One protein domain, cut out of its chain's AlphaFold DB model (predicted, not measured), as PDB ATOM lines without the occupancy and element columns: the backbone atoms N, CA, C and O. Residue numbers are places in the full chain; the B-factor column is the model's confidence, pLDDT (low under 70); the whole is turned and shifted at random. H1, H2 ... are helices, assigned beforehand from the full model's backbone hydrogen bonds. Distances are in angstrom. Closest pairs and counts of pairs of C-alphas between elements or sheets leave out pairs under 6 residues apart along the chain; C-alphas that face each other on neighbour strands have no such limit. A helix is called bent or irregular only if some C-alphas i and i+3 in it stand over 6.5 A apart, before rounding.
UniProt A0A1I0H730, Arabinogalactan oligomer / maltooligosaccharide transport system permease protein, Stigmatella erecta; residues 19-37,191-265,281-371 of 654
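This is residues 19 to 37, 191 to 265 and 281 to 371 of the 654 residues of the protein "Arabinogalactan oligomer / maltooligosaccharide transport system permease protein" of Stigmatella erecta (UniProt A0A1I0H730). Four helices make a long up-and-down bundle, each running against the one before it in the chain: the long H3 and H4 side by side, with the shorter H1 and H2 packed on residues 218 to 241 of H3. Beyond the last residue of H4, H5 and H6 lead away as a hooked arm. The printed part has 185 residues with six named helices, H1 to H6 along the chain, and no named strand; the class is all helix. It is extended, radius of gyration of the C-alphas 24.6 A, and flat, spanning 81 by 49 by 22 A.

H3, residues 215 to 265, touches H4, residues 303 to 336, at a shallow tilt of 23 degrees, opposite ways; the closest C-alphas, of Ala 219 and Gly 336, are 5.0 A apart. With residues 218 to 236 alone H3 touches H2, residues 191 to 207, in a helical hairpin; the closest C-alphas are those of Ala 196 and Gly 229, 4.4 A. H1, residues 19 to 37, touches H2, H3 and H4; its closest C-alpha pair with H4 is Ala 23 and Gly 328, 4.9 A. H5, residues 339 to 349, is close but not clearly touching H4, at a steep tilt of 50 degrees. H6, residues 351 to 371, is apart from H4. Every O i to N i+4 pair is within hydrogen-bond range in H1, H3, H4 and H5, against 11 of 13 in H2 and 12 of 17 in H6.

H3 is 74.7 A long, from C-alpha 215 at (162.362, 125.622, 238.829) to C-alpha 265 at (147.327, 150.627, 170.071). H4 measures 46.7 A, H6 28.1 A, H1 27.0 A, H2 24.0 A and H5 15.3 A. H6 is irregular, C-alphas 356 and 359 being 7.1 A apart, and its last residue, Pro 371, has its C-alpha 371 at (135.921, 110.577, 213.802).

The C-alphas farthest apart, of Thr 265 and Glu 349, are 81.7 A apart. Residues 38 to 190 and 266 to 280 are cut out, with C-alpha gaps of 17.5 A and 18.2 A. Of the links printed whole, none is long. Confidence is under 70 at residues 208 to 213.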
ATOM      1  N   GLY A  19     163.455 122.391 226.415       85.50
ATOM      2  CA  GLY A  19     162.030 122.653 226.201       85.50
ATOM      3  C   GLY A  19     161.775 123.917 225.386       85.50
ATOM      4  O   GLY A  19     160.968 123.893 224.461       85.50
ATOM      5  N   LEU A  20     162.515 124.986 225.678       90.25
ATOM      6  CA  LEU A  20     162.476 126.230 224.914       90.25
ATOM      7  C   LEU A  20     162.944 126.032 223.467       90.25
ATOM      8  O   LEU A  20     162.262 126.473 222.548       90.25
ATOM      9  N   ALA A  21     164.068 125.339 223.258       92.06
ATOM     10  CA  ALA A  21     164.614 125.077 221.929       92.06
ATOM     11  C   ALA A  21     163.656 124.236 221.077       92.06
ATOM     12  O   ALA A  21     163.420 124.561 219.919       92.06
ATOM     13  N   LEU A  22     163.063 123.185 221.648       90.00
ATOM     14  CA  LEU A  22     162.095 122.348 220.939       90.00
ATOM     15  C   LEU A  22     160.822 123.123 220.589       90.00
ATOM     16  O   LEU A  22     160.352 123.032 219.458       90.00
ATOM     17  N   ALA A  23     160.284 123.904 221.530       91.38
ATOM     18  CA  ALA A  23     159.079 124.688 221.292       91.38
ATOM     19  C   ALA A  23     159.302 125.786 220.240       91.38
ATOM     20  O   ALA A  23     158.481 125.926 219.337       91.38
ATOM     21  N   LEU A  24     160.418 126.526 220.316       92.06
ATOM     22  CA  LEU A  24     160.781 127.526 219.305       92.06
ATOM     23  C   LEU A  24     161.060 126.875 217.954       92.06
ATOM     24  O   LEU A  24     160.551 127.346 216.948       92.06
ATOM     25  N   GLY A  25     161.831 125.789 217.918       90.88
ATOM     26  CA  GLY A  25     162.178 125.103 216.675       90.88
ATOM     27  C   GLY A  25     160.940 124.597 215.939       90.88
ATOM     28  O   GLY A  25     160.770 124.886 214.760       90.88
ATOM     29  N   LEU A  26     160.041 123.904 216.647       91.12
ATOM     30  CA  LEU A  26     158.797 123.403 216.064       91.12
ATOM     31  C   LEU A  26     157.852 124.551 215.676       91.12
ATOM     32  O   LEU A  26     157.348 124.575 214.556       91.12
ATOM     33  N   GLY A  27     157.632 125.511 216.582       90.69
ATOM     34  CA  GLY A  27     156.728 126.639 216.355       90.69
ATOM     35  C   GLY A  27     157.161 127.515 215.180       90.69
ATOM     36  O   GLY A  27     156.345 127.823 214.314       90.69
ATOM     37  N   LEU A  28     158.451 127.857 215.105       93.12
ATOM     38  CA  LEU A  28     159.011 128.670 214.023       93.12
ATOM     39  C   LEU A  28     159.091 127.900 212.706       93.12
ATOM     40  O   LEU A  28     158.831 128.496 211.668       93.12
ATOM     41  N   PHE A  29     159.389 126.596 212.721       93.31
ATOM     42  CA  PHE A  29     159.363 125.776 211.506       93.31
ATOM     43  C   PHE A  29     157.971 125.770 210.870       93.31
ATOM     44  O   PHE A  29     157.831 126.048 209.679       93.31
ATOM     45  N   VAL A  30     156.931 125.523 211.674       91.81
ATOM     46  CA  VAL A  30     155.545 125.531 211.188       91.81
ATOM     47  C   VAL A  30     155.136 126.937 210.748       91.81
ATOM     48  O   VAL A  30     154.631 127.096 209.641       91.81
ATOM     49  N   ALA A  31     155.402 127.970 211.554       91.56
ATOM     50  CA  ALA A  31     155.069 129.351 211.202       91.56
ATOM     51  C   ALA A  31     155.782 129.822 209.920       91.56
ATOM     52  O   ALA A  31     155.195 130.529 209.102       91.56
ATOM     53  N   HIS A  32     157.036 129.415 209.710       93.31
ATOM     54  CA  HIS A  32     157.789 129.709 208.493       93.31
ATOM     55  C   HIS A  32     157.236 128.970 207.275       93.31
ATOM     56  O   HIS A  32     157.086 129.584 206.221       93.31
ATOM     57  N   GLY A  33     156.867 127.694 207.423       90.62
ATOM     58  CA  GLY A  33     156.201 126.931 206.368       90.62
ATOM     59  C   GLY A  33     154.856 127.537 205.964       90.62
ATOM     60  O   GLY A  33     154.586 127.685 204.774       90.62
ATOM     61  N   LEU A  34     154.047 127.964 206.939       89.88
ATOM     62  CA  LEU A  34     152.775 128.648 206.686       89.88
ATOM     63  C   LEU A  34     152.976 129.976 205.946       89.88
ATOM     64  O   LEU A  34     152.279 130.236 204.970       89.88
ATOM     65  N   LEU A  35     153.956 130.791 206.354       90.94
ATOM     66  CA  LEU A  35     154.280 132.040 205.660       90.94
ATOM     67  C   LEU A  35     154.769 131.788 204.228       90.94
ATOM     68  O   LEU A  35     154.343 132.479 203.305       90.94
ATOM     69  N   ALA A  36     155.656 130.807 204.035       90.31
ATOM     70  CA  ALA A  36     156.154 130.438 202.713       90.31
ATOM     71  C   ALA A  36     155.002 130.030 201.793       90.31
ATOM     72  O   ALA A  36     154.907 130.524 200.670       90.31
ATOM     73  N   ARG A  37     154.084 129.207 202.312       89.62
ATOM     74  CA  ARG A  37     152.911 128.766 201.571       89.62
ATOM     75  C   ARG A  37     151.962 129.914 201.236       89.62
ATOM     76  O   ARG A  37     151.553 130.039 200.090       89.62
ATOM     77  N   VAL A 191     166.621 134.577 208.093       93.75
ATOM     78  CA  VAL A 191     167.249 135.422 209.127       93.75
ATOM     79  C   VAL A 191     166.282 135.789 210.266       93.75
ATOM     80  O   VAL A 191     166.651 135.578 211.422       93.75
ATOM     81  N   PRO A 192     165.041 136.251 210.011       92.62
ATOM     82  CA  PRO A 192     164.090 136.566 211.079       92.62
ATOM     83  C   PRO A 192     163.712 135.341 211.923       92.62
ATOM     84  O   PRO A 192     163.583 135.454 213.140       92.62
ATOM     85  N   ALA A 193     163.595 134.161 211.300       91.44
ATOM     86  CA  ALA A 193     163.317 132.911 212.008       91.44
ATOM     87  C   ALA A 193     164.501 132.491 212.894       91.44
ATOM     88  O   ALA A 193     164.317 132.126 214.052       91.44
ATOM     89  N   LEU A 194     165.731 132.600 212.381       93.50
ATOM     90  CA  LEU A 194     166.946 132.297 213.141       93.50
ATOM     91  C   LEU A 194     167.134 133.246 214.329       93.50
ATOM     92  O   LEU A 194     167.487 132.794 215.416       93.50
ATOM     93  N   LEU A 195     166.861 134.542 214.158       93.50
ATOM     94  CA  LEU A 195     166.913 135.514 215.253       93.50
ATOM     95  C   LEU A 195     165.848 135.221 216.317       93.50
ATOM     96  O   LEU A 195     166.169 135.196 217.506       93.50
ATOM     97  N   ALA A 196     164.614 134.927 215.899       92.88
ATOM     98  CA  ALA A 196     163.525 134.535 216.792       92.88
ATOM     99  C   ALA A 196     163.789 133.214 217.538       92.88
ATOM    100  O   ALA A 196     163.236 132.998 218.614       92.88
ATOM    101  N   PHE A 197     164.650 132.346 216.999       93.81
ATOM    102  CA  PHE A 197     165.091 131.113 217.646       93.81
ATOM    103  C   PHE A 197     166.262 131.342 218.617       93.81
ATOM    104  O   PHE A 197     166.212 130.926 219.776       93.81
ATOM    105  N   LEU A 198     167.328 132.006 218.157       93.62
ATOM    106  CA  LEU A 198     168.591 132.121 218.891       93.62
ATOM    107  C   LEU A 198     168.530 133.142 220.032       93.62
ATOM    108  O   LEU A 198     169.057 132.867 221.112       93.62
ATOM    109  N   LEU A 199     167.885 134.299 219.836       93.00
ATOM    110  CA  LEU A 199     167.860 135.366 220.845       93.00
ATOM    111  C   LEU A 199     167.188 134.925 222.160       93.00
ATOM    112  O   LEU A 199     167.798 135.121 223.215       93.00
ATOM    113  N   PRO A 200     166.005 134.273 222.152       92.62
ATOM    114  CA  PRO A 200     165.411 133.749 223.380       92.62
ATOM    115  C   PRO A 200     166.285 132.710 224.086       92.62
ATOM    116  O   PRO A 200     166.367 132.709 225.313       92.62
ATOM    117  N   LEU A 201     166.958 131.834 223.332       90.50
ATOM    118  CA  LEU A 201     167.824 130.798 223.900       90.50
ATOM    119  C   LEU A 201     169.035 131.400 224.608       90.50
ATOM    120  O   LEU A 201     169.332 131.015 225.740       90.50
ATOM    121  N   VAL A 202     169.698 132.369 223.974       89.88
ATOM    122  CA  VAL A 202     170.832 133.089 224.566       89.88
ATOM    123  C   VAL A 202     170.387 133.858 225.810       89.88
ATOM    124  O   VAL A 202     171.059 133.789 226.838       89.88
ATOM    125  N   LEU A 203     169.230 134.523 225.760       88.06
ATOM    126  CA  LEU A 203     168.690 135.288 226.886       88.06
ATOM    127  C   LEU A 203     168.391 134.389 228.094       88.06
ATOM    128  O   LEU A 203     168.790 134.698 229.215       88.06
ATOM    129  N   VAL A 204     167.754 133.237 227.880       85.88
ATOM    130  CA  VAL A 204     167.447 132.287 228.962       85.88
ATOM    131  C   VAL A 204     168.705 131.590 229.479       85.88
ATOM    132  O   VAL A 204     168.819 131.361 230.685       85.88
ATOM    133  N   ALA A 205     169.676 131.298 228.609       84.44
ATOM    134  CA  ALA A 205     170.969 130.759 229.020       84.44
ATOM    135  C   ALA A 205     171.741 131.760 229.897       84.44
ATOM    136  O   ALA A 205     172.246 131.369 230.949       84.44
ATOM    137  N   ALA A 206     171.754 133.046 229.526       82.06
ATOM    138  CA  ALA A 206     172.377 134.124 230.295       82.06
ATOM    139  C   ALA A 206     171.695 134.332 231.660       82.06
ATOM    140  O   ALA A 206     172.365 134.385 232.691       82.06
ATOM    141  N   VAL A 207     170.358 134.353 231.700       78.06
ATOM    142  CA  VAL A 207     169.585 134.451 232.954       78.06
ATOM    143  C   VAL A 207     169.761 133.202 233.832       78.06
ATOM    144  O   VAL A 207     169.688 133.286 235.057       78.06
ATOM    145  N   GLY A 208     170.082 132.046 233.245       65.31
ATOM    146  CA  GLY A 208     170.432 130.819 233.967       65.31
ATOM    147  C   GLY A 208     171.687 130.920 234.852       65.31
ATOM    148  O   GLY A 208     171.855 130.086 235.748       65.31
ATOM    149  N   PHE A 209     172.535 131.936 234.646       63.66
ATOM    150  CA  PHE A 209     173.674 132.264 235.516       63.66
ATOM    151  C   PHE A 209     173.289 133.137 236.725       63.66
ATOM    152  O   PHE A 209     174.071 133.243 237.669       63.66
ATOM    153  N   ALA A 210     172.079 133.704 236.756       64.75
ATOM    154  CA  ALA A 210     171.544 134.439 237.901       64.75
ATOM    155  C   ALA A 210     171.089 133.482 239.035       64.75
ATOM    156  O   ALA A 210     170.788 132.309 238.778       64.75
ATOM    157  N   PRO A 211     170.988 133.937 240.303       61.44
ATOM    158  CA  PRO A 211     170.644 133.094 241.455       61.44
ATOM    159  C   PRO A 211     169.143 132.739 241.533       61.44
ATOM    160  O   PRO A 211     168.512 132.838 242.586       61.44
ATOM    161  N   LEU A 212     168.541 132.285 240.432       65.19
ATOM    162  CA  LEU A 212     167.180 131.749 240.418       65.19
ATOM    163  C   LEU A 212     167.172 130.363 241.086       65.19
ATOM    164  O   LEU A 212     167.699 129.385 240.550       65.19
ATOM    165  N   ARG A 213     166.593 130.280 242.294       64.12
ATOM    166  CA  ARG A 213     166.584 129.060 243.126       64.12
ATOM    167  C   ARG A 213     165.432 128.097 242.809       64.12
ATOM    168  O   ARG A 213     165.541 126.918 243.146       64.12
ATOM    169  N   ARG A 214     164.325 128.548 242.193       76.94
ATOM    170  CA  ARG A 214     163.122 127.715 241.971       76.94
ATOM    171  C   ARG A 214     162.891 127.392 240.489       76.94
ATOM    172  O   ARG A 214     162.969 128.258 239.630       76.94
ATOM    173  N   GLN A 215     162.536 126.138 240.198       74.94
ATOM    174  CA  GLN A 215     162.362 125.622 238.829       74.94
ATOM    175  C   GLN A 215     161.246 126.329 238.044       74.94
ATOM    176  O   GLN A 215     161.400 126.569 236.851       74.94
ATOM    177  N   TRP A 216     160.154 126.712 238.711       80.31
ATOM    178  CA  TRP A 216     159.066 127.452 238.068       80.31
ATOM    179  C   TRP A 216     159.498 128.853 237.609       80.31
ATOM    180  O   TRP A 216     158.968 129.335 236.618       80.31
ATOM    181  N   GLN A 217     160.486 129.482 238.266       84.00
ATOM    182  CA  GLN A 217     161.003 130.796 237.863       84.00
ATOM    183  C   GLN A 217     161.749 130.695 236.530       84.00
ATOM    184  O   GLN A 217     161.531 131.506 235.640       84.00
ATOM    185  N   LEU A 218     162.578 129.659 236.361       82.12
ATOM    186  CA  LEU A 218     163.264 129.392 235.093       82.12
ATOM    187  C   LEU A 218     162.276 129.023 233.978       82.12
ATOM    188  O   LEU A 218     162.423 129.503 232.859       82.12
ATOM    189  N   ALA A 219     161.254 128.216 234.282       84.94
ATOM    190  CA  ALA A 219     160.201 127.886 233.322       84.94
ATOM    191  C   ALA A 219     159.384 129.125 232.906       84.94
ATOM    192  O   ALA A 219     159.093 129.286 231.726       84.94
ATOM    193  N   ALA A 220     159.079 130.030 233.842       86.19
ATOM    194  CA  ALA A 220     158.390 131.288 233.556       86.19
ATOM    195  C   ALA A 220     159.242 132.228 232.686       86.19
ATOM    196  O   ALA A 220     158.742 132.777 231.711       86.19
ATOM    197  N   VAL A 221     160.540 132.364 232.981       88.31
ATOM    198  CA  VAL A 221     161.467 133.146 232.143       88.31
ATOM    199  C   VAL A 221     161.555 132.558 230.730       88.31
ATOM    200  O   VAL A 221     161.507 133.303 229.755       88.31
ATOM    201  N   ALA A 222     161.616 131.230 230.598       88.69
ATOM    202  CA  ALA A 222     161.598 130.567 229.296       88.69
ATOM    203  C   ALA A 222     160.274 130.752 228.546       88.69
ATOM    204  O   ALA A 222     160.293 130.957 227.340       88.69
ATOM    205  N   ALA A 223     159.138 130.734 229.243       89.88
ATOM    206  CA  ALA A 223     157.834 131.036 228.660       89.88
ATOM    207  C   ALA A 223     157.767 132.474 228.118       89.88
ATOM    208  O   ALA A 223     157.325 132.680 226.992       89.88
ATOM    209  N   VAL A 224     158.262 133.460 228.874       92.19
ATOM    210  CA  VAL A 224     158.328 134.859 228.418       92.19
ATOM    211  C   VAL A 224     159.248 134.995 227.205       92.19
ATOM    212  O   VAL A 224     158.874 135.622 226.218       92.19
ATOM    213  N   ALA A 225     160.427 134.369 227.238       92.25
ATOM    214  CA  ALA A 225     161.367 134.394 226.121       92.25
ATOM    215  C   ALA A 225     160.793 133.708 224.865       92.25
ATOM    216  O   ALA A 225     160.950 134.223 223.760       92.25
ATOM    217  N   PHE A 226     160.083 132.587 225.037       93.94
ATOM    218  CA  PHE A 226     159.355 131.902 223.967       93.94
ATOM    219  C   PHE A 226     158.309 132.818 223.321       93.94
ATOM    220  O   PHE A 226     158.303 132.974 222.102       93.94
ATOM    221  N   LEU A 227     157.461 133.458 224.135       93.00
ATOM    222  CA  LEU A 227     156.438 134.388 223.653       93.00
ATOM    223  C   LEU A 227     157.060 135.593 222.942       93.00
ATOM    224  O   LEU A 227     156.537 136.020 221.917       93.00
ATOM    225  N   GLY A 228     158.192 136.103 223.433       92.31
ATOM    226  CA  GLY A 228     158.944 137.169 222.771       92.31
ATOM    227  C   GLY A 228     159.473 136.756 221.394       92.31
ATOM    228  O   GLY A 228     159.272 137.481 220.423       92.31
ATOM    229  N   GLY A 229     160.093 135.575 221.288       92.06
ATOM    230  CA  GLY A 229     160.596 135.040 220.016       92.06
ATOM    231  C   GLY A 229     159.481 134.780 219.002       92.06
ATOM    232  O   GLY A 229     159.536 135.275 217.876       92.06
ATOM    233  N   MET A 230     158.428 134.072 219.419       94.00
ATOM    234  CA  MET A 230     157.256 133.816 218.576       94.00
ATOM    235  C   MET A 230     156.530 135.105 218.192       94.00
ATOM    236  O   MET A 230     156.133 135.243 217.042       94.00
ATOM    237  N   GLY A 231     156.379 136.057 219.116       91.94
ATOM    238  CA  GLY A 231     155.721 137.340 218.865       91.94
ATOM    239  C   GLY A 231     156.481 138.212 217.866       91.94
ATOM    240  O   GLY A 231     155.874 138.773 216.957       91.94
ATOM    241  N   ALA A 232     157.811 138.274 217.977       92.94
ATOM    242  CA  ALA A 232     158.650 138.989 217.015       92.94
ATOM    243  C   ALA A 232     158.560 138.369 215.611       92.94
ATOM    244  O   ALA A 232     158.409 139.087 214.622       92.94
ATOM    245  N   TYR A 233     158.599 137.035 215.522       94.31
ATOM    246  CA  TYR A 233     158.444 136.344 214.245       94.31
ATOM    247  C   TYR A 233     157.031 136.497 213.667       94.31
ATOM    248  O   TYR A 233     156.879 136.726 212.471       94.31
ATOM    249  N   ALA A 234     156.005 136.439 214.518       92.25
ATOM    250  CA  ALA A 234     154.620 136.674 214.137       92.25
ATOM    251  C   ALA A 234     154.449 138.071 213.529       92.25
ATOM    252  O   ALA A 234     153.934 138.186 212.419       92.25
ATOM    253  N   ALA A 235     154.960 139.117 214.185       93.00
ATOM    254  CA  ALA A 235     154.923 140.481 213.661       93.00
ATOM    255  C   ALA A 235     155.583 140.579 212.275       93.00
ATOM    256  O   ALA A 235     154.968 141.095 211.347       93.00
ATOM    257  N   HIS A 236     156.779 140.002 212.111       93.75
ATOM    258  CA  HIS A 236     157.463 139.957 210.817       93.75
ATOM    259  C   HIS A 236     156.666 139.196 209.744       93.75
ATOM    260  O   HIS A 236     156.603 139.616 208.590       93.75
ATOM    261  N   SER A 237     156.063 138.062 210.108       92.12
ATOM    262  CA  SER A 237     155.287 137.247 209.172       92.12
ATOM    263  C   SER A 237     154.032 137.969 208.683       92.12
ATOM    264  O   SER A 237     153.730 137.910 207.495       92.12
ATOM    265  N   LEU A 238     153.354 138.709 209.567       92.25
ATOM    266  CA  LEU A 238     152.170 139.488 209.216       92.25
ATOM    267  C   LEU A 238     152.533 140.644 208.286       92.25
ATOM    268  O   LEU A 238     151.910 140.773 207.241       92.25
ATOM    269  N   THR A 239     153.585 141.410 208.587       92.56
ATOM    270  CA  THR A 239     154.031 142.490 207.689       92.56
ATOM    271  C   THR A 239     154.465 141.946 206.326       92.56
ATOM    272  O   THR A 239     154.087 142.482 205.294       92.56
ATOM    273  N   SER A 240     155.190 140.822 206.307       91.19
ATOM    274  CA  SER A 240     155.627 140.165 205.067       91.19
ATOM    275  C   SER A 240     154.451 139.679 204.210       91.19
ATOM    276  O   SER A 240     154.497 139.759 202.980       91.19
ATOM    277  N   LEU A 241     153.385 139.190 204.851       90.19
ATOM    278  CA  LEU A 241     152.152 138.792 204.180       90.19
ATOM    279  C   LEU A 241     151.392 140.008 203.633       90.19
ATOM    280  O   LEU A 241     150.990 139.993 202.472       90.19
ATOM    281  N   GLU A 242     151.237 141.064 204.435       91.56
ATOM    282  CA  GLU A 242     150.598 142.322 204.030       91.56
ATOM    283  C   GLU A 242     151.291 142.923 202.795       91.56
ATOM    284  O   GLU A 242     150.626 143.233 201.800       91.56
ATOM    285  N   ASP A 243     152.624 143.000 202.817       90.31
ATOM    286  CA  ASP A 243     153.439 143.489 201.702       90.31
ATOM    287  C   ASP A 243     153.271 142.617 200.451       90.31
ATOM    288  O   ASP A 243     153.131 143.131 199.338       90.31
ATOM    289  N   ALA A 244     153.237 141.289 200.614       89.19
ATOM    290  CA  ALA A 244     153.045 140.358 199.504       89.19
ATOM    291  C   ALA A 244     151.663 140.520 198.849       89.19
ATOM    292  O   ALA A 244     151.560 140.540 197.620       89.19
ATOM    293  N   VAL A 245     150.607 140.672 199.651       89.31
ATOM    294  CA  VAL A 245     149.232 140.837 199.163       89.31
ATOM    295  C   VAL A 245     149.072 142.178 198.457       89.31
ATOM    296  O   VAL A 245     148.594 142.206 197.322       89.31
ATOM    297  N   ARG A 246     149.508 143.283 199.076       90.94
ATOM    298  CA  ARG A 246     149.430 144.625 198.474       90.94
ATOM    299  C   ARG A 246     150.272 144.719 197.204       90.94
ATOM    300  O   ARG A 246     149.766 145.165 196.176       90.94
ATOM    301  N   GLY A 247     151.511 144.227 197.245       90.75
ATOM    302  CA  GLY A 247     152.393 144.177 196.079       90.75
ATOM    303  C   GLY A 247     151.815 143.330 194.945       90.75
ATOM    304  O   GLY A 247     151.945 143.685 193.776       90.75
ATOM    305  N   SER A 248     151.100 142.249 195.274       90.50
ATOM    306  CA  SER A 248     150.360 141.470 194.283       90.50
ATOM    307  C   SER A 248     149.254 142.283 193.612       90.50
ATOM    308  O   SER A 248     149.132 142.222 192.393       90.50
ATOM    309  N   GLN A 249     148.450 143.038 194.368       91.81
ATOM    310  CA  GLN A 249     147.378 143.850 193.776       91.81
ATOM    311  C   GLN A 249     147.933 144.947 192.870       91.81
ATOM    312  O   GLN A 249     147.405 145.151 191.779       91.81
ATOM    313  N   GLN A 250     149.024 145.594 193.287       92.50
ATOM    314  CA  GLN A 250     149.689 146.609 192.477       92.50
ATOM    315  C   GLN A 250     150.202 146.026 191.155       92.50
ATOM    316  O   GLN A 250     149.892 146.551 190.097       92.50
ATOM    317  N   ALA A 251     150.879 144.876 191.189       91.25
ATOM    318  CA  ALA A 251     151.378 144.232 189.974       91.25
ATOM    319  C   ALA A 251     150.261 143.797 189.000       91.25
ATOM    320  O   ALA A 251     150.467 143.770 187.785       91.25
ATOM    321  N   VAL A 252     149.079 143.434 189.515       92.50
ATOM    322  CA  VAL A 252     147.902 143.147 188.677       92.50
ATOM    323  C   VAL A 252     147.348 144.441 188.068       92.50
ATOM    324  O   VAL A 252     147.010 144.439 186.886       92.50
ATOM    325  N   ALA A 253     147.307 145.542 188.826       92.56
ATOM    326  CA  ALA A 253     146.921 146.860 188.315       92.56
ATOM    327  C   ALA A 253     147.876 147.348 187.209       92.56
ATOM    328  O   ALA A 253     147.419 147.742 186.139       92.56
ATOM    329  N   ASP A 254     149.189 147.212 187.410       92.38
ATOM    330  CA  ASP A 254     150.205 147.582 186.416       92.38
ATOM    331  C   ASP A 254     150.056 146.743 185.129       92.38
ATOM    332  O   ASP A 254     150.149 147.256 184.011       92.38
ATOM    333  N   GLN A 255     149.769 145.439 185.263       90.88
ATOM    334  CA  GLN A 255     149.472 144.575 184.115       90.88
ATOM    335  C   GLN A 255     148.212 145.035 183.381       90.88
ATOM    336  O   GLN A 255     148.170 144.996 182.150       90.88
ATOM    337  N   LEU A 256     147.180 145.441 184.119       92.06
ATOM    338  CA  LEU A 256     145.927 145.902 183.544       92.06
ATOM    339  C   LEU A 256     146.114 147.192 182.747       92.06
ATOM    340  O   LEU A 256     145.630 147.290 181.616       92.06
ATOM    341  N   GLU A 257     146.858 148.148 183.296       91.69
ATOM    342  CA  GLU A 257     147.235 149.381 182.607       91.69
ATOM    343  C   GLU A 257     148.036 149.076 181.335       91.69
ATOM    344  O   GLU A 257     147.685 149.550 180.250       91.69
ATOM    345  N   ALA A 258     149.033 148.189 181.432       90.50
ATOM    346  CA  ALA A 258     149.825 147.753 180.288       90.50
ATOM    347  C   ALA A 258     148.959 147.106 179.194       90.50
ATOM    348  O   ALA A 258     149.082 147.471 178.025       90.50
ATOM    349  N   MET A 259     148.056 146.177 179.538       91.31
ATOM    350  CA  MET A 259     147.170 145.539 178.551       91.31
ATOM    351  C   MET A 259     146.170 146.526 177.949       91.31
ATOM    352  O   MET A 259     145.834 146.409 176.775       91.31
ATOM    353  N   THR A 260     145.723 147.519 178.719       91.75
ATOM    354  CA  THR A 260     144.811 148.562 178.231       91.75
ATOM    355  C   THR A 260     145.487 149.438 177.187       91.75
ATOM    356  O   THR A 260     144.919 149.666 176.120       91.75
ATOM    357  N   GLY A 261     146.707 149.908 177.472       90.81
ATOM    358  CA  GLY A 261     147.499 150.683 176.516       90.81
ATOM    359  C   GLY A 261     147.731 149.901 175.225       90.81
ATOM    360  O   GLY A 261     147.482 150.412 174.136       90.81
ATOM    361  N   ARG A 262     148.094 148.620 175.349       89.81
ATOM    362  CA  ARG A 262     148.285 147.722 174.201       89.81
ATOM    363  C   ARG A 262     147.012 147.525 173.388       89.81
ATOM    364  O   ARG A 262     147.040 147.698 172.173       89.81
ATOM    365  N   ALA A 263     145.888 147.235 174.038       90.88
ATOM    366  CA  ALA A 263     144.611 147.067 173.353       90.88
ATOM    367  C   ALA A 263     144.243 148.317 172.539       90.88
ATOM    368  O   ALA A 263     143.876 148.187 171.376       90.88
ATOM    369  N   ARG A 264     144.442 149.524 173.093       91.38
ATOM    370  CA  ARG A 264     144.230 150.782 172.355       91.38
ATOM    371  C   ARG A 264     145.118 150.888 171.116       91.38
ATOM    372  O   ARG A 264     144.599 151.164 170.042       91.38
ATOM    373  N   THR A 265     146.415 150.585 171.231       90.75
ATOM    374  CA  THR A 265     147.327 150.627 170.071       90.75
ATOM    375  C   THR A 265     146.925 149.653 168.963       90.75
ATOM    376  O   THR A 265     146.980 150.009 167.789       90.75
ATOM    377  N   GLY A 281     138.672 147.336 184.057       82.19
ATOM    378  CA  GLY A 281     138.288 146.740 185.337       82.19
ATOM    379  C   GLY A 281     137.446 145.458 185.220       82.19
ATOM    380  O   GLY A 281     137.452 144.654 186.143       82.19
ATOM    381  N   THR A 282     136.764 145.209 184.090       84.94
ATOM    382  CA  THR A 282     136.004 143.960 183.867       84.94
ATOM    383  C   THR A 282     136.878 142.785 183.415       84.94
ATOM    384  O   THR A 282     136.400 141.649 183.358       84.94
ATOM    385  N   TRP A 283     138.151 143.030 183.091       90.19
ATOM    386  CA  TRP A 283     139.119 141.991 182.738       90.19
ATOM    387  C   TRP A 283     139.682 141.279 183.975       90.19
ATOM    388  O   TRP A 283     140.093 140.125 183.872       90.19
ATOM    389  N   ASP A 284     139.657 141.935 185.139       90.88
ATOM    390  CA  ASP A 284     140.011 141.345 186.433       90.88
ATOM    391  C   ASP A 284     138.789 140.677 187.085       90.88
ATOM    392  O   ASP A 284     138.093 141.233 187.943       90.88
ATOM    393  N   ALA A 285     138.505 139.466 186.621       88.44
ATOM    394  CA  ALA A 285     137.346 138.689 187.028       88.44
ATOM    395  C   ALA A 285     137.732 137.274 187.474       88.44
ATOM    396  O   ALA A 285     138.793 136.753 187.124       88.44
ATOM    397  N   ASP A 286     136.845 136.640 188.239       88.94
ATOM    398  CA  ASP A 286     136.949 135.217 188.548       88.94
ATOM    399  C   ASP A 286     136.669 134.337 187.306       88.94
ATOM    400  O   ASP A 286     136.314 134.816 186.224       88.94
ATOM    401  N   LEU A 287     136.791 133.014 187.458       88.62
ATOM    402  CA  LEU A 287     136.507 132.055 186.378       88.62
ATOM    403  C   LEU A 287     135.024 132.020 185.947       88.62
ATOM    404  O   LEU A 287     134.687 131.407 184.938       88.62
ATOM    405  N   PHE A 288     134.133 132.686 186.683       89.25
ATOM    406  CA  PHE A 288     132.721 132.879 186.346       89.25
ATOM    407  C   PHE A 288     132.469 134.242 185.683       89.25
ATOM    408  O   PHE A 288     131.319 134.641 185.530       89.25
ATOM    409  N   ARG A 289     133.535 134.973 185.323       86.94
ATOM    410  CA  ARG A 289     133.494 136.335 184.771       86.94
ATOM    411  C   ARG A 289     132.846 137.366 185.708       86.94
ATOM    412  O   ARG A 289     132.435 138.429 185.243       86.94
ATOM    413  N   ARG A 290     132.815 137.110 187.023       87.75
ATOM    414  CA  ARG A 290     132.382 138.083 188.037       87.75
ATOM    415  C   ARG A 290     133.549 138.988 188.441       87.75
ATOM    416  O   ARG A 290     134.637 138.476 188.710       87.75
ATOM    417  N   PRO A 291     133.349 140.316 188.510       84.25
ATOM    418  CA  PRO A 291     134.411 141.234 188.899       84.25
ATOM    419  C   PRO A 291     134.834 140.964 190.345       84.25
ATOM    420  O   PRO A 291     133.992 140.861 191.236       84.25
ATOM    421  N   LEU A 292     136.144 140.884 190.586       85.44
ATOM    422  CA  LEU A 292     136.681 140.637 191.931       85.44
ATOM    423  C   LEU A 292     136.536 141.855 192.858       85.44
ATOM    424  O   LEU A 292     136.658 141.725 194.073       85.44
ATOM    425  N   GLY A 293     136.318 143.049 192.295       84.50
ATOM    426  CA  GLY A 293     136.179 144.307 193.039       84.50
ATOM    427  C   GLY A 293     137.483 144.836 193.652       84.50
ATOM    428  O   GLY A 293     137.472 145.886 194.292       84.50
ATOM    429  N   LEU A 294     138.604 144.134 193.449       86.94
ATOM    430  CA  LEU A 294     139.934 144.497 193.956       86.94
ATOM    431  C   LEU A 294     140.579 145.628 193.152       86.94
ATOM    432  O   LEU A 294     141.422 146.351 193.680       86.94
ATOM    433  N   LEU A 295     140.163 145.794 191.899       88.00
ATOM    434  CA  LEU A 295     140.500 146.921 191.043       88.00
ATOM    435  C   LEU A 295     139.228 147.719 190.728       88.00
ATOM    436  O   LEU A 295     138.124 147.178 190.648       88.00
ATOM    437  N   THR A 296     139.387 149.026 190.572       85.75
ATOM    438  CA  THR A 296     138.345 149.950 190.112       85.75
ATOM    439  C   THR A 296     138.059 149.745 188.620       85.75
ATOM    440  O   THR A 296     138.835 149.111 187.905       85.75
ATOM    441  N   ALA A 297     136.964 150.320 188.110       79.81
ATOM    442  CA  ALA A 297     136.611 150.228 186.688       79.81
ATOM    443  C   ALA A 297     137.716 150.777 185.756       79.81
ATOM    444  O   ALA A 297     137.888 150.290 184.637       79.81
ATOM    445  N   GLN A 298     138.484 151.756 186.240       77.94
ATOM    446  CA  GLN A 298     139.613 152.391 185.558       77.94
ATOM    447  C   GLN A 298     140.941 151.639 185.751       77.94
ATOM    448  O   GLN A 298     141.956 152.048 185.200       77.94
ATOM    449  N   GLY A 299     140.941 150.545 186.520       80.06
ATOM    450  CA  GLY A 299     142.090 149.663 186.719       80.06
ATOM    451  C   GLY A 299     143.028 150.026 187.871       80.06
ATOM    452  O   GLY A 299     144.035 149.354 188.064       80.06
ATOM    453  N   GLN A 300     142.692 151.036 188.675       87.19
ATOM    454  CA  GLN A 300     143.435 151.371 189.896       87.19
ATOM    455  C   GLN A 300     143.071 150.430 191.047       87.19
ATOM    456  O   GLN A 300     141.932 149.968 191.122       87.19
ATOM    457  N   VAL A 301     143.999 150.194 191.978       89.50
ATOM    458  CA  VAL A 301     143.762 149.361 193.167       89.50
ATOM    459  C   VAL A 301     142.633 149.938 194.029       89.50
ATOM    460  O   VAL A 301     142.672 151.096 194.434       89.50
ATOM    461  N   ASN A 302     141.630 149.116 194.346       90.69
ATOM    462  CA  ASN A 302     140.541 149.479 195.248       90.69
ATOM    463  C   ASN A 302     140.997 149.317 196.706       90.69
ATOM    464  O   ASN A 302     140.804 148.263 197.317       90.69
ATOM    465  N   THR A 303     141.628 150.358 197.257       90.12
ATOM    466  CA  THR A 303     142.240 150.331 198.596       90.12
ATOM    467  C   THR A 303     141.290 149.824 199.691       90.12
ATOM    468  O   THR A 303     141.691 148.894 200.385       90.12
ATOM    469  N   PRO A 304     140.024 150.284 199.807       91.25
ATOM    470  CA  PRO A 304     139.089 149.751 200.805       91.25
ATOM    471  C   PRO A 304     138.861 148.234 200.726       91.25
ATOM    472  O   PRO A 304     138.816 147.555 201.751       91.25
ATOM    473  N   MET A 305     138.719 147.681 199.516       87.44
ATOM    474  CA  MET A 305     138.502 146.241 199.336       87.44
ATOM    475  C   MET A 305     139.768 145.433 199.615       87.44
ATOM    476  O   MET A 305     139.699 144.360 200.216       87.44
ATOM    477  N   VAL A 306     140.926 145.956 199.213       89.50
ATOM    478  CA  VAL A 306     142.219 145.331 199.502       89.50
ATOM    479  C   VAL A 306     142.511 145.355 200.998       89.50
ATOM    480  O   VAL A 306     142.907 144.328 201.537       89.50
ATOM    481  N   ASP A 307     142.247 146.464 201.685       90.38
ATOM    482  CA  ASP A 307     142.422 146.582 203.134       90.38
ATOM    483  C   ASP A 307     141.521 145.596 203.887       90.38
ATOM    484  O   ASP A 307     141.992 144.888 204.774       90.38
ATOM    485  N   ALA A 308     140.250 145.461 203.486       88.88
ATOM    486  CA  ALA A 308     139.339 144.479 204.075       88.88
ATOM    487  C   ALA A 308     139.826 143.032 203.877       88.88
ATOM    488  O   ALA A 308     139.700 142.193 204.772       88.88
ATOM    489  N   ARG A 309     140.403 142.729 202.706       87.31
ATOM    490  CA  ARG A 309     140.985 141.414 202.411       87.31
ATOM    491  C   ARG A 309     142.249 141.154 203.227       87.31
ATOM    492  O   ARG A 309     142.402 140.058 203.766       87.31
ATOM    493  N   VAL A 310     143.127 142.148 203.320       89.50
ATOM    494  CA  VAL A 310     144.350 142.093 204.123       89.50
ATOM    495  C   VAL A 310     144.001 141.858 205.587       89.50
ATOM    496  O   VAL A 310     144.557 140.951 206.191       89.50
ATOM    497  N   GLU A 311     143.034 142.590 206.141       89.69
ATOM    498  CA  GLU A 311     142.638 142.437 207.543       89.69
ATOM    499  C   GLU A 311     142.047 141.048 207.828       89.69
ATOM    500  O   GLU A 311     142.349 140.449 208.860       89.69
ATOM    501  N   ARG A 312     141.276 140.476 206.889       86.81
ATOM    502  CA  ARG A 312     140.782 139.095 207.008       86.81
ATOM    503  C   ARG A 312     141.932 138.084 207.065       86.81
ATOM    504  O   ARG A 312     142.007 137.303 208.012       86.81
ATOM    505  N   GLN A 313     142.849 138.136 206.098       85.50
ATOM    506  CA  GLN A 313     144.002 137.226 206.049       85.50
ATOM    507  C   GLN A 313     144.930 137.411 207.252       85.50
ATOM    508  O   GLN A 313     145.469 136.444 207.793       85.50
ATOM    509  N   ARG A 314     145.092 138.652 207.712       88.56
ATOM    510  CA  ARG A 314     145.837 138.990 208.920       88.56
ATOM    511  C   ARG A 314     145.198 138.365 210.156       88.56
ATOM    512  O   ARG A 314     145.918 137.784 210.962       88.56
ATOM    513  N   GLY A 315     143.875 138.443 210.294       86.44
ATOM    514  CA  GLY A 315     143.133 137.820 211.390       86.44
ATOM    515  C   GLY A 315     143.296 136.298 211.422       86.44
ATOM    516  O   GLY A 315     143.599 135.734 212.473       86.44
ATOM    517  N   GLU A 316     143.179 135.635 210.271       83.75
ATOM    518  CA  GLU A 316     143.403 134.187 210.132       83.75
ATOM    519  C   GLU A 316     144.845 133.795 210.496       83.75
ATOM    520  O   GLU A 316     145.073 132.897 211.314       83.75
ATOM    521  N   ALA A 317     145.832 134.516 209.956       85.81
ATOM    522  CA  ALA A 317     147.242 134.292 210.259       85.81
ATOM    523  C   ALA A 317     147.550 134.525 211.748       85.81
ATOM    524  O   ALA A 317     148.251 133.725 212.369       85.81
ATOM    525  N   GLN A 318     146.987 135.575 212.355       88.94
ATOM    526  CA  GLN A 318     147.106 135.842 213.790       88.94
ATOM    527  C   GLN A 318     146.537 134.695 214.623       88.94
ATOM    528  O   GLN A 318     147.204 134.243 215.552       88.94
ATOM    529  N   GLN A 319     145.348 134.187 214.294       85.12
ATOM    530  CA  GLN A 319     144.746 133.056 215.006       85.12
ATOM    531  C   GLN A 319     145.623 131.801 214.928       85.12
ATOM    532  O   GLN A 319     145.867 131.162 215.955       85.12
ATOM    533  N   ALA A 320     146.157 131.480 213.746       84.62
ATOM    534  CA  ALA A 320     147.073 130.355 213.574       84.62
ATOM    535  C   ALA A 320     148.354 130.527 214.412       84.62
ATOM    536  O   ALA A 320     148.776 129.605 215.116       84.62
ATOM    537  N   LEU A 321     148.946 131.726 214.400       88.56
ATOM    538  CA  LEU A 321     150.148 132.054 215.170       88.56
ATOM    539  C   LEU A 321     149.894 132.032 216.685       88.56
ATOM    540  O   LEU A 321     150.731 131.523 217.432       88.56
ATOM    541  N   PHE A 322     148.733 132.506 217.150       88.94
ATOM    542  CA  PHE A 322     148.323 132.394 218.551       88.94
ATOM    543  C   PHE A 322     148.108 130.940 218.968       88.94
ATOM    544  O   PHE A 322     148.550 130.554 220.049       88.94
ATOM    545  N   GLY A 323     147.495 130.119 218.111       87.06
ATOM    546  CA  GLY A 323     147.351 128.682 218.338       87.06
ATOM    547  C   GLY A 323     148.706 127.992 218.505       87.06
ATOM    548  O   GLY A 323     148.932 127.293 219.496       87.06
ATOM    549  N   LEU A 324     149.651 128.259 217.595       89.25
ATOM    550  CA  LEU A 324     151.029 127.759 217.681       89.25
ATOM    551  C   LEU A 324     151.747 128.258 218.941       89.25
ATOM    552  O   LEU A 324     152.432 127.484 219.611       89.25
ATOM    553  N   GLY A 325     151.556 129.530 219.296       89.38
ATOM    554  CA  GLY A 325     152.066 130.117 220.532       89.38
ATOM    555  C   GLY A 325     151.511 129.422 221.777       89.38
ATOM    556  O   GLY A 325     152.272 129.075 222.674       89.38
ATOM    557  N   GLY A 326     150.208 129.144 221.823       88.94
ATOM    558  CA  GLY A 326     149.566 128.435 222.932       88.94
ATOM    559  C   GLY A 326     150.084 127.005 223.096       88.94
ATOM    560  O   GLY A 326     150.448 126.599 224.203       88.94
ATOM    561  N   VAL A 327     150.190 126.254 221.996       88.44
ATOM    562  CA  VAL A 327     150.736 124.884 221.998       88.44
ATOM    563  C   VAL A 327     152.205 124.878 222.419       88.44
ATOM    564  O   VAL A 327     152.601 124.097 223.287       88.44
ATOM    565  N   GLY A 328     153.014 125.772 221.849       88.75
ATOM    566  CA  GLY A 328     154.424 125.900 222.198       88.75
ATOM    567  C   GLY A 328     154.629 126.313 223.656       88.75
ATOM    568  O   GLY A 328     155.453 125.717 224.346       88.75
ATOM    569  N   LEU A 329     153.820 127.238 224.179       90.62
ATOM    570  CA  LEU A 329     153.831 127.621 225.592       90.62
ATOM    571  C   LEU A 329     153.489 126.429 226.498       90.62
ATOM    572  O   LEU A 329     154.169 126.198 227.502       90.62
ATOM    573  N   GLY A 330     152.481 125.639 226.121       87.31
ATOM    574  CA  GLY A 330     152.137 124.388 226.790       87.31
ATOM    575  C   GLY A 330     153.315 123.411 226.828       87.31
ATOM    576  O   GLY A 330     153.622 122.870 227.890       87.31
ATOM    577  N   LEU A 331     154.033 123.244 225.713       87.38
ATOM    578  CA  LEU A 331     155.241 122.412 225.631       87.38
ATOM    579  C   LEU A 331     156.374 122.934 226.524       87.38
ATOM    580  O   LEU A 331     156.957 122.150 227.277       87.38
ATOM    581  N   VAL A 332     156.661 124.242 226.499       87.62
ATOM    582  CA  VAL A 332     157.677 124.868 227.366       87.62
ATOM    583  C   VAL A 332     157.345 124.632 228.836       87.62
ATOM    584  O   VAL A 332     158.220 124.232 229.605       87.62
ATOM    585  N   MET A 333     156.085 124.815 229.231       86.50
ATOM    586  CA  MET A 333     155.642 124.593 230.608       86.50
ATOM    587  C   MET A 333     155.690 123.112 230.991       86.50
ATOM    588  O   MET A 333     156.200 122.766 232.057       86.50
ATOM    589  N   LEU A 334     155.231 122.214 230.119       85.44
ATOM    590  CA  LEU A 334     155.193 120.776 230.377       85.44
ATOM    591  C   LEU A 334     156.607 120.182 230.481       85.44
ATOM    592  O   LEU A 334     156.874 119.370 231.370       85.44
ATOM    593  N   ILE A 335     157.546 120.619 229.641       85.00
ATOM    594  CA  ILE A 335     158.955 120.205 229.706       85.00
ATOM    595  C   ILE A 335     159.673 120.900 230.874       85.00
ATOM    596  O   ILE A 335     160.338 120.237 231.675       85.00
ATOM    597  N   GLY A 336     159.492 122.215 231.027       80.75
ATOM    598  CA  GLY A 336     160.136 123.038 232.053       80.75
ATOM    599  C   GLY A 336     159.739 122.667 233.484       80.75
ATOM    600  O   GLY A 336     160.588 122.657 234.378       80.75
ATOM    601  N   LEU A 337     158.486 122.256 233.707       83.56
ATOM    602  CA  LEU A 337     157.990 121.733 234.990       83.56
ATOM    603  C   LEU A 337     158.250 120.224 235.175       83.56
ATOM    604  O   LEU A 337     157.827 119.629 236.170       83.56
ATOM    605  N   GLY A 338     158.952 119.580 234.236       79.56
ATOM    606  CA  GLY A 338     159.334 118.169 234.324       79.56
ATOM    607  C   GLY A 338     158.185 117.177 234.117       79.56
ATOM    608  O   GLY A 338     158.301 116.024 234.531       79.56
ATOM    609  N   GLY A 339     157.083 117.597 233.492       82.81
ATOM    610  CA  GLY A 339     155.972 116.729 233.098       82.81
ATOM    611  C   GLY A 339     156.419 115.624 232.139       82.81
ATOM    612  O   GLY A 339     156.172 114.457 232.423       82.81
ATOM    613  N   VAL A 340     157.185 115.957 231.087       81.94
ATOM    614  CA  VAL A 340     157.723 114.947 230.143       81.94
ATOM    615  C   VAL A 340     158.582 113.915 230.862       81.94
ATOM    616  O   VAL A 340     158.473 112.727 230.591       81.94
ATOM    617  N   HIS A 341     159.422 114.346 231.803       80.88
ATOM    618  CA  HIS A 341     160.284 113.426 232.539       80.88
ATOM    619  C   HIS A 341     159.480 112.473 233.429       80.88
ATOM    620  O   HIS A 341     159.793 111.288 233.469       80.88
ATOM    621  N   ARG A 342     158.431 112.972 234.099       82.50
ATOM    622  CA  ARG A 342     157.504 112.135 234.873       82.50
ATOM    623  C   ARG A 342     156.788 111.128 233.978       82.50
ATOM    624  O   ARG A 342     156.833 109.944 234.275       82.50
ATOM    625  N   ILE A 343     156.231 111.578 232.852       84.06
ATOM    626  CA  ILE A 343     155.564 110.703 231.878       84.06
ATOM    627  C   ILE A 343     156.538 109.642 231.356       84.06
ATOM    628  O   ILE A 343     156.231 108.458 231.398       84.06
ATOM    629  N   ALA A 344     157.736 110.038 230.924       83.44
ATOM    630  CA  ALA A 344     158.745 109.116 230.410       83.44
ATOM    631  C   ALA A 344     159.207 108.105 231.470       83.44
ATOM    632  O   ALA A 344     159.415 106.938 231.146       83.44
ATOM    633  N   HIS A 345     159.338 108.527 232.733       86.00
ATOM    634  CA  HIS A 345     159.636 107.620 233.839       86.00
ATOM    635  C   HIS A 345     158.511 106.599 234.026       86.00
ATOM    636  O   HIS A 345     158.778 105.402 234.005       86.00
ATOM    637  N   THR A 346     157.258 107.051 234.119       87.19
ATOM    638  CA  THR A 346     156.085 106.180 234.283       87.19
ATOM    639  C   THR A 346     155.908 105.215 233.109       87.19
ATOM    640  O   THR A 346     155.613 104.041 233.324       87.19
ATOM    641  N   VAL A 347     156.132 105.674 231.873       87.50
ATOM    642  CA  VAL A 347     156.083 104.834 230.664       87.50
ATOM    643  C   VAL A 347     157.202 103.800 230.670       87.50
ATOM    644  O   VAL A 347     156.966 102.644 230.331       87.50
ATOM    645  N   LYS A 348     158.417 104.180 231.080       90.56
ATOM    646  CA  LYS A 348     159.548 103.251 231.176       90.56
ATOM    647  C   LYS A 348     159.321 102.193 232.257       90.56
ATOM    648  O   LYS A 348     159.625 101.024 232.029       90.56
ATOM    649  N   GLU A 349     158.781 102.603 233.399       92.94
ATOM    650  CA  GLU A 349     158.433 101.738 234.526       92.94
ATOM    651  C   GLU A 349     157.330 100.739 234.146       92.94
ATOM    652  O   GLU A 349     157.466  99.546 234.396       92.94
ATOM    653  N   ASN A 350     156.305 101.190 233.417       93.56
ATOM    654  CA  ASN A 350     155.147 100.377 233.025       93.56
ATOM    655  C   ASN A 350     155.169  99.956 231.544       93.56
ATOM    656  O   ASN A 350     154.120  99.766 230.924       93.56
ATOM    657  N   ARG A 351     156.361  99.792 230.953       92.94
ATOM    658  CA  ARG A 351     156.521  99.569 229.502       92.94
ATOM    659  C   ARG A 351     155.739  98.365 228.969       92.94
ATOM    660  O   ARG A 351     155.253  98.408 227.847       92.94
ATOM    661  N   GLN A 352     155.626  97.301 229.768       94.62
ATOM    662  CA  GLN A 352     154.933  96.069 229.378       94.62
ATOM    663  C   GLN A 352     153.420  96.291 229.293       94.62
ATOM    664  O   GLN A 352     152.808  95.921 228.295       94.62
ATOM    665  N   ALA A 353     152.835  96.973 230.284       93.88
ATOM    666  CA  ALA A 353     151.417  97.319 230.278       93.88
ATOM    667  C   ALA A 353     151.073  98.212 229.076       93.88
ATOM    668  O   ALA A 353     150.132  97.917 228.342       93.88
ATOM    669  N   TYR A 354     151.887  99.245 228.818       92.62
ATOM    670  CA  TYR A 354     151.696 100.116 227.657       92.62
ATOM    671  C   TYR A 354     151.857  99.376 226.328       92.62
ATOM    672  O   TYR A 354     151.059  99.604 225.426       92.62
ATOM    673  N   ALA A 355     152.827  98.465 226.205       94.62
ATOM    674  CA  ALA A 355     153.011  97.676 224.989       94.62
ATOM    675  C   ALA A 355     151.793  96.787 224.677       94.62
ATOM    676  O   ALA A 355     151.418  96.673 223.513       94.62
ATOM    677  N   TYR A 356     151.146  96.208 225.696       96.00
ATOM    678  CA  TYR A 356     149.949  95.385 225.499       96.00
ATOM    679  C   TYR A 356     148.706  96.194 225.121       96.00
ATOM    680  O   TYR A 356     147.931  95.745 224.279       96.00
ATOM    681  N   ILE A 357     148.516  97.388 225.689       96.06
ATOM    682  CA  ILE A 357     147.337  98.215 225.375       96.06
ATOM    683  C   ILE A 357     147.533  99.105 224.143       96.06
ATOM    684  O   ILE A 357     146.546  99.542 223.554       96.06
ATOM    685  N   ALA A 358     148.776  99.393 223.737       93.50
ATOM    686  CA  ALA A 358     149.072 100.352 222.672       93.50
ATOM    687  C   ALA A 358     148.367 100.041 221.338       93.50
ATOM    688  O   ALA A 358     147.789 100.977 220.784       93.50
ATOM    689  N   PRO A 359     148.325  98.792 220.825       95.38
ATOM    690  CA  PRO A 359     147.623  98.501 219.573       95.38
ATOM    691  C   PRO A 359     146.119  98.789 219.662       95.38
ATOM    692  O   PRO A 359     145.549  99.396 218.756       95.38
ATOM    693  N   ALA A 360     145.487  98.417 220.781       95.75
ATOM    694  CA  ALA A 360     144.070  98.678 221.024       95.75
ATOM    695  C   ALA A 360     143.794 100.184 221.150       95.75
ATOM    696  O   ALA A 360     142.884 100.701 220.507       95.75
ATOM    697  N   MET A 361     144.620 100.906 221.911       94.31
ATOM    698  CA  MET A 361     144.496 102.354 222.086       94.31
ATOM    699  C   MET A 361     144.714 103.119 220.781       94.31
ATOM    700  O   MET A 361     143.987 104.069 220.513       94.31
ATOM    701  N   LEU A 362     145.677 102.700 219.955       94.06
ATOM    702  CA  LEU A 362     145.915 103.286 218.637       94.06
ATOM    703  C   LEU A 362     144.700 103.076 217.725       94.06
ATOM    704  O   LEU A 362     144.220 104.031 217.119       94.06
ATOM    705  N   GLY A 363     144.169 101.850 217.684       95.56
ATOM    706  CA  GLY A 363     142.954 101.531 216.939       95.56
ATOM    707  C   GLY A 363     141.760 102.374 217.397       95.56
ATOM    708  O   GLY A 363     141.089 102.980 216.569       95.56
ATOM    709  N   MET A 364     141.536 102.495 218.710       95.81
ATOM    710  CA  MET A 364     140.476 103.342 219.267       95.81
ATOM    711  C   MET A 364     140.694 104.820 218.939       95.81
ATOM    712  O   MET A 364     139.743 105.520 218.601       95.81
ATOM    713  N   LEU A 365     141.931 105.313 219.013       93.12
ATOM    714  CA  LEU A 365     142.237 106.716 218.743       93.12
ATOM    715  C   LEU A 365     141.938 107.085 217.290       93.12
ATOM    716  O   LEU A 365     141.304 108.107 217.047       93.12
ATOM    717  N   VAL A 366     142.329 106.232 216.344       94.25
ATOM    718  CA  VAL A 366     142.143 106.479 214.908       94.25
ATOM    719  C   VAL A 366     140.710 106.193 214.454       94.25
ATOM    720  O   VAL A 366     140.152 106.965 213.683       94.25
ATOM    721  N   LEU A 367     140.101 105.100 214.918       94.69
ATOM    722  CA  LEU A 367     138.816 104.629 214.386       94.69
ATOM    723  C   LEU A 367     137.602 105.093 215.192       94.69
ATOM    724  O   LEU A 367     136.495 105.073 214.663       94.69
ATOM    725  N   ILE A 368     137.780 105.496 216.453       93.50
ATOM    726  CA  ILE A 368     136.676 105.919 217.328       93.50
ATOM    727  C   ILE A 368     136.836 107.387 217.708       93.50
ATOM    728  O   ILE A 368     135.984 108.202 217.368       93.50
ATOM    729  N   PHE A 369     137.925 107.751 218.389       93.19
ATOM    730  CA  PHE A 369     138.071 109.099 218.940       93.19
ATOM    731  C   PHE A 369     138.265 110.160 217.857       93.19
ATOM    732  O   PHE A 369     137.625 111.205 217.932       93.19
ATOM    733  N   PHE A 370     139.090 109.907 216.838       93.62
ATOM    734  CA  PHE A 370     139.279 110.846 215.733       93.62
ATOM    735  C   PHE A 370     137.963 111.194 215.013       93.62
ATOM    736  O   PHE A 370     137.615 112.375 215.011       93.62
ATOM    737  N   PRO A 371     137.181 110.236 214.464       95.12
ATOM    738  CA  PRO A 371     135.921 110.577 213.802       95.12
ATOM    739  C   PRO A 371     134.880 111.144 214.775       95.12
ATOM    740  O   PRO A 371     134.091 111.995 214.376       95.12
TER     741      PRO A 371